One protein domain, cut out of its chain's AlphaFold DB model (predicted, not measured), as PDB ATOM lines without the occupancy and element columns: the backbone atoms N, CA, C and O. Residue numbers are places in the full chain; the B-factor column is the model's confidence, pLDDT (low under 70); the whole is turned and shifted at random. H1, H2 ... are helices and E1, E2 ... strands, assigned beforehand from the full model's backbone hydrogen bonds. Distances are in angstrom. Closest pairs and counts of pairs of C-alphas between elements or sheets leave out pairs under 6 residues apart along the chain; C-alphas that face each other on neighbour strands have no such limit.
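Overview. This is residues 2 to 36 and 63 to 78 of the 195 residues of an uncharacterized protein of Rhodnius prolixus (UniProt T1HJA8). A small head, the two-stranded antiparallel sheet E1 and E2 with the short helix H2 beside E1, sits at one end of the long helix H1, whose residues 2 to 22 stick out as a free arm. The 51 printed residues hold two named helices and two named strands, in the order H1, E1, E2, H2: mostly helix. The whole is extended, with a radius of gyration of the C-alphas of 16.8 A, and spans 55 by 22 by 9 A.

Arrangement. E1, residues 31 to 34, and E2, residues 64 to 67, are antiparallel at 136 degrees; N 32 and O 66, 2.7 A apart, are within hydrogen-bond range. The closest C-alphas of E1 and H2, residues 68 to 76, are those of Val 32 and Ala 68, 5.6 A apart. H1, residues 2 to 28, is apart from H2. In H1 and H2 every O i to N i+4 pair is within range.

Along the chain. H1 runs 39.1 A from C-alpha 2 at (37.404, -32.849, 32.998); H2 runs 12.7 A to C-alpha 76 at (27.423, 19.354, 44.426).

Size, cuts and confidence. Across the cut, residues 37 to 62, C-alphas 36 and 63 are 5.6 A apart. Residue 36 has pLDDT under 70.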
ATOM      1  N   LYS A   2      37.210 -33.675  34.225       75.56
ATOM      2  CA  LYS A   2      37.404 -32.849  32.998       75.56
ATOM      3  C   LYS A   2      36.107 -32.260  32.414       75.56
ATOM      4  O   LYS A   2      36.095 -31.128  31.948       75.56
ATOM      5  N   ARG A   3      35.010 -33.022  32.466       79.94
ATOM      6  CA  ARG A   3      33.688 -32.602  31.970       79.94
ATOM      7  C   ARG A   3      33.053 -31.503  32.832       79.94
ATOM      8  O   ARG A   3      32.392 -30.623  32.297       79.94
ATOM      9  N   ASP A   4      33.302 -31.536  34.138       84.94
ATOM     10  CA  ASP A   4      32.788 -30.553  35.098       84.94
ATOM     11  C   ASP A   4      33.552 -29.231  34.989       84.94
ATOM     12  O   ASP A   4      32.945 -28.169  35.017       84.94
ATOM     13  N   VAL A   5      34.869 -29.293  34.755       89.50
ATOM     14  CA  VAL A   5      35.705 -28.112  34.477       89.50
ATOM     15  C   VAL A   5      35.267 -27.414  33.187       89.50
ATOM     16  O   VAL A   5      35.071 -26.205  33.195       89.50
ATOM     17  N   ALA A   6      35.037 -28.162  32.103       88.75
ATOM     18  CA  ALA A   6      34.553 -27.590  30.844       88.75
ATOM     19  C   ALA A   6      33.151 -26.966  30.980       88.75
ATOM     20  O   ALA A   6      32.855 -25.944  30.363       88.75
ATOM     21  N   LYS A   7      32.287 -27.563  31.810       90.31
ATOM     22  CA  LYS A   7      30.964 -27.009  32.116       90.31
ATOM     23  C   LYS A   7      31.074 -25.708  32.918       90.31
ATOM     24  O   LYS A   7      30.470 -24.722  32.526       90.31
ATOM     25  N   LEU A   8      31.906 -25.680  33.961       91.19
ATOM     26  CA  LEU A   8      32.167 -24.477  34.760       91.19
ATOM     27  C   LEU A   8      32.793 -23.345  33.937       91.19
ATOM     28  O   LEU A   8      32.455 -22.189  34.151       91.19
ATOM     29  N   GLN A   9      33.677 -23.661  32.988       91.69
ATOM     30  CA  GLN A   9      34.242 -22.670  32.066       91.69
ATOM     31  C   GLN A   9      33.170 -22.064  31.161       91.69
ATOM     32  O   GLN A   9      33.099 -20.846  31.033       91.69
ATOM     33  N   LYS A  10      32.293 -22.899  30.593       93.00
ATOM     34  CA  LYS A  10      31.174 -22.427  29.774       93.00
ATOM     35  C   LYS A  10      30.181 -21.584  30.581       93.00
ATOM     36  O   LYS A  10      29.693 -20.574  30.085       93.00
ATOM     37  N   ASP A  11      29.898 -21.982  31.820       92.62
ATOM     38  CA  ASP A  11      29.024 -21.231  32.725       92.62
ATOM     39  C   ASP A  11      29.673 -19.888  33.110       92.62
ATOM     40  O   ASP A  11      29.002 -18.857  33.107       92.62
ATOM     41  N   LEU A  12      30.989 -19.864  33.350       93.56
ATOM     42  CA  LEU A  12      31.744 -18.635  33.599       93.56
ATOM     43  C   LEU A  12      31.680 -17.683  32.396       93.56
ATOM     44  O   LEU A  12      31.338 -16.516  32.568       93.56
ATOM     45  N   GLU A  13      31.940 -18.175  31.184       94.62
ATOM     46  CA  GLU A  13      31.829 -17.387  29.948       94.62
ATOM     47  C   GLU A  13      30.418 -16.821  29.756       94.62
ATOM     48  O   GLU A  13      30.262 -15.635  29.467       94.62
ATOM     49  N   ALA A  14      29.384 -17.635  29.988       94.31
ATOM     50  CA  ALA A  14      27.995 -17.190  29.900       94.31
ATOM     51  C   ALA A  14      27.669 -16.099  30.936       94.31
ATOM     52  O   ALA A  14      27.014 -15.111  30.606       94.31
ATOM     53  N   THR A  15      28.151 -16.237  32.176       94.19
ATOM     54  CA  THR A  15      27.943 -15.210  33.212       94.19
ATOM     55  C   THR A  15      28.695 -13.913  32.925       94.19
ATOM     56  O   THR A  15      28.156 -12.837  33.176       94.19
ATOM     57  N   LEU A  16      29.905 -13.986  32.363       95.38
ATOM     58  CA  LEU A  16      30.667 -12.802  31.963       95.38
ATOM     59  C   LEU A  16      29.984 -12.061  30.813       95.38
ATOM     60  O   LEU A  16      29.856 -10.840  30.885       95.38
ATOM     61  N   ALA A  17      29.489 -12.784  29.806       94.00
ATOM     62  CA  ALA A  17      28.729 -12.190  28.709       94.00
ATOM     63  C   ALA A  17      27.463 -11.477  29.219       94.00
ATOM     64  O   ALA A  17      27.195 -10.342  28.829       94.00
ATOM     65  N   ALA A  18      26.733 -12.090  30.157       94.31
ATOM     66  CA  ALA A  18      25.552 -11.478  30.769       94.31
ATOM     67  C   ALA A  18      25.886 -10.220  31.600       94.31
ATOM     68  O   ALA A  18      25.120  -9.256  31.602       94.31
ATOM     69  N   LEU A  19      27.027 -10.201  32.301       94.00
ATOM     70  CA  LEU A  19      27.490  -9.009  33.022       94.00
ATOM     71  C   LEU A  19      27.889  -7.881  32.066       94.00
ATOM     72  O   LEU A  19      27.513  -6.738  32.305       94.00
ATOM     73  N   GLN A  20      28.584  -8.199  30.972       95.12
ATOM     74  CA  GLN A  20      28.942  -7.220  29.942       95.12
ATOM     75  C   GLN A  20      27.707  -6.604  29.281       95.12
ATOM     76  O   GLN A  20      27.662  -5.395  29.074       95.12
ATOM     77  N   GLU A  21      26.691  -7.414  28.978       94.50
ATOM     78  CA  GLU A  21      25.421  -6.920  28.443       94.50
ATOM     79  C   GLU A  21      24.722  -5.982  29.437       94.50
ATOM     80  O   GLU A  21      24.273  -4.901  29.060       94.50
ATOM     81  N   ARG A  22      24.697  -6.342  30.727       93.81
ATOM     82  CA  ARG A  22      24.148  -5.483  31.783       93.81
ATOM     83  C   ARG A  22      24.892  -4.151  31.887       93.81
ATOM     84  O   ARG A  22      24.243  -3.115  31.988       93.81
ATOM     85  N   ASP A  23      26.222  -4.169  31.896       91.94
ATOM     86  CA  ASP A  23      27.033  -2.954  32.040       91.94
ATOM     87  C   ASP A  23      26.874  -2.042  30.814       91.94
ATOM     88  O   ASP A  23      26.687  -0.836  30.962       91.94
ATOM     89  N   ARG A  24      26.786  -2.629  29.614       94.06
ATOM     90  CA  ARG A  24      26.450  -1.903  28.384       94.06
ATOM     91  C   ARG A  24      25.074  -1.238  28.463       94.06
ATOM     92  O   ARG A  24      24.945  -0.075  28.102       94.06
ATOM     93  N   LEU A  25      24.057  -1.942  28.963       94.31
ATOM     94  CA  LEU A  25      22.721  -1.365  29.149       94.31
ATOM     95  C   LEU A  25      22.717  -0.240  30.195       94.31
ATOM     96  O   LEU A  25      22.010   0.746  30.022       94.31
ATOM     97  N   ILE A  26      23.503  -0.356  31.268       92.56
ATOM     98  CA  ILE A  26      23.659   0.708  32.273       92.56
ATOM     99  C   ILE A  26      24.238   1.975  31.626       92.56
ATOM    100  O   ILE A  26      23.692   3.062  31.827       92.56
ATOM    101  N   GLU A  27      25.288   1.833  30.814       89.62
ATOM    102  CA  GLU A  27      25.919   2.946  30.095       89.62
ATOM    103  C   GLU A  27      25.001   3.556  29.026       89.62
ATOM    104  O   GLU A  27      24.846   4.775  28.979       89.62
ATOM    105  N   GLU A  28      24.349   2.728  28.200       93.25
ATOM    106  CA  GLU A  28      23.426   3.180  27.146       93.25
ATOM    107  C   GLU A  28      22.233   3.959  27.721       93.25
ATOM    108  O   GLU A  28      21.737   4.892  27.090       93.25
ATOM    109  N   GLN A  29      21.793   3.611  28.934       90.94
ATOM    110  CA  GLN A  29      20.734   4.323  29.655       90.94
ATOM    111  C   GLN A  29      21.255   5.518  30.477       90.94
ATOM    112  O   GLN A  29      20.473   6.184  31.158       90.94
ATOM    113  N   GLY A  30      22.561   5.807  30.437       90.75
ATOM    114  CA  GLY A  30      23.171   6.938  31.139       90.75
ATOM    115  C   GLY A  30      23.112   6.825  32.667       90.75
ATOM    116  O   GLY A  30      23.029   7.844  33.364       90.75
ATOM    117  N   LEU A  31      23.106   5.599  33.194       92.19
ATOM    118  CA  LEU A  31      23.087   5.323  34.625       92.19
ATOM    119  C   LEU A  31      24.514   5.203  35.170       92.19
ATOM    120  O   LEU A  31      25.399   4.614  34.558       92.19
ATOM    121  N   VAL A  32      24.723   5.738  36.367       90.81
ATOM    122  CA  VAL A  32      25.994   5.754  37.087       90.81
ATOM    123  C   VAL A  32      25.779   5.143  38.464       90.81
ATOM    124  O   VAL A  32      24.768   5.390  39.129       90.81
ATOM    125  N   ILE A  33      26.730   4.321  38.901       88.81
ATOM    126  CA  ILE A  33      26.717   3.742  40.243       88.81
ATOM    127  C   ILE A  33      27.279   4.773  41.218       88.81
ATOM    128  O   ILE A  33      28.419   5.207  41.083       88.81
ATOM    129  N   VAL A  34      26.485   5.136  42.220       86.06
ATOM    130  CA  VAL A  34      26.866   6.074  43.278       86.06
ATOM    131  C   VAL A  34      26.799   5.375  44.635       86.06
ATOM    132  O   VAL A  34      25.891   4.586  44.909       86.06
ATOM    133  N   GLY A  35      27.768   5.680  45.501       76.50
ATOM    134  CA  GLY A  35      27.943   5.035  46.804       76.50
ATOM    135  C   GLY A  35      28.868   3.816  46.745       76.50
ATOM    136  O   GLY A  35      29.150   3.277  45.677       76.50
ATOM    137  N   GLY A  36      29.339   3.375  47.914       69.75
ATOM    138  CA  GLY A  36      30.406   2.375  48.026       69.75
ATOM    139  C   GLY A  36      31.792   2.970  47.765       69.75
ATOM    140  O   GLY A  36      31.920   3.963  47.054       69.75
ATOM    141  N   ARG A  63      25.118   0.802  47.392       84.19
ATOM    142  CA  ARG A  63      25.319   1.288  46.026       84.19
ATOM    143  C   ARG A  63      23.960   1.468  45.375       84.19
ATOM    144  O   ARG A  63      23.116   0.579  45.488       84.19
ATOM    145  N   ALA A  64      23.768   2.585  44.691       86.88
ATOM    146  CA  ALA A  64      22.563   2.868  43.931       86.88
ATOM    147  C   ALA A  64      22.930   3.201  42.485       86.88
ATOM    148  O   ALA A  64      23.954   3.831  42.234       86.88
ATOM    149  N   LEU A  65      22.088   2.781  41.545       90.31
ATOM    150  CA  LEU A  65      22.130   3.265  40.169       90.31
ATOM    151  C   LEU A  65      21.285   4.533  40.086       90.31
ATOM    152  O   LEU A  65      20.112   4.520  40.457       90.31
ATOM    153  N   VAL A  66      21.884   5.615  39.608       90.81
ATOM    154  CA  VAL A  66      21.220   6.908  39.406       90.81
ATOM    155  C   VAL A  66      21.572   7.450  38.028       90.81
ATOM    156  O   VAL A  66      22.584   7.070  37.456       90.81
ATOM    157  N   SER A  67      20.758   8.346  37.474       92.19
ATOM    158  CA  SER A  67      21.136   9.053  36.245       92.19
ATOM    159  C   SER A  67      22.415   9.870  36.462       92.19
ATOM    160  O   SER A  67      22.633  10.399  37.556       92.19
ATOM    161  N   ALA A  68      23.228  10.018  35.413       89.38
ATOM    162  CA  ALA A  68      24.427  10.853  35.427       89.38
ATOM    163  C   ALA A  68      24.173  12.283  35.947       89.38
ATOM    164  O   ALA A  68      25.016  12.839  36.649       89.38
ATOM    165  N   ASP A  69      23.008  12.870  35.667       90.12
ATOM    166  CA  ASP A  69      22.677  14.221  36.141       90.12
ATOM    167  C   ASP A  69      22.378  14.255  37.641       90.12
ATOM    168  O   ASP A  69      22.818  15.161  38.349       90.12
ATOM    169  N   MET A  70      21.708  13.222  38.156       88.81
ATOM    170  CA  MET A  70      21.480  13.074  39.593       88.81
ATOM    171  C   MET A  70      22.796  12.792  40.333       88.81
ATOM    172  O   MET A  70      22.991  13.293  41.434       88.81
ATOM    173  N   ALA A  71      23.722  12.040  39.724       87.94
ATOM    174  CA  ALA A  71      25.059  11.830  40.279       87.94
ATOM    175  C   ALA A  71      25.821  13.158  40.434       87.94
ATOM    176  O   ALA A  71      26.330  13.443  41.516       87.94
ATOM    177  N   LYS A  72      25.806  14.018  39.405       88.25
ATOM    178  CA  LYS A  72      26.405  15.364  39.470       88.25
ATOM    179  C   LYS A  72      25.759  16.239  40.546       88.25
ATOM    180  O   LYS A  72      26.462  16.931  41.277       88.25
ATOM    181  N   LEU A  73      24.428  16.203  40.663       88.94
ATOM    182  CA  LEU A  73      23.710  16.945  41.702       88.94
ATOM    183  C   LEU A  73      24.115  16.461  43.099       88.94
ATOM    184  O   LEU A  73      24.400  17.272  43.974       88.94
ATOM    185  N   LEU A  74      24.213  15.149  43.304       88.12
ATOM    186  CA  LEU A  74      24.679  14.584  44.568       88.12
ATOM    187  C   LEU A  74      26.126  14.990  44.878       88.12
ATOM    188  O   LEU A  74      26.450  15.178  46.047       88.12
ATOM    189  N   ASP A  75      26.994  15.145  43.881       84.81
ATOM    190  CA  ASP A  75      28.368  15.616  44.094       84.81
ATOM    191  C   ASP A  75      28.429  17.100  44.492       84.81
ATOM    192  O   ASP A  75      29.267  17.477  45.313       84.81
ATOM    193  N   SER A  76      27.495  17.937  44.018       85.06
ATOM    194  CA  SER A  76      27.423  19.354  44.426       85.06
ATOM    195  C   SER A  76      27.044  19.579  45.896       85.06
ATOM    196  O   SER A  76      27.392  20.606  46.467       85.06
ATOM    197  N   VAL A  77      26.395  18.603  46.536       84.50
ATOM    198  CA  VAL A  77      25.933  18.669  47.941       84.50
ATOM    199  C   VAL A  77      27.078  18.384  48.933       84.50
ATOM    200  O   VAL A  77      26.940  18.517  50.156       84.50
ATOM    201  N   GLY A  78      28.245  17.993  48.411       77.31
ATOM    202  CA  GLY A  78      29.456  17.708  49.172       77.31
ATOM    203  C   GLY A  78      29.590  16.241  49.583       77.31
ATOM    204  O   GLY A  78      29.019  15.339  48.977       77.31
TER     205      GLY A  78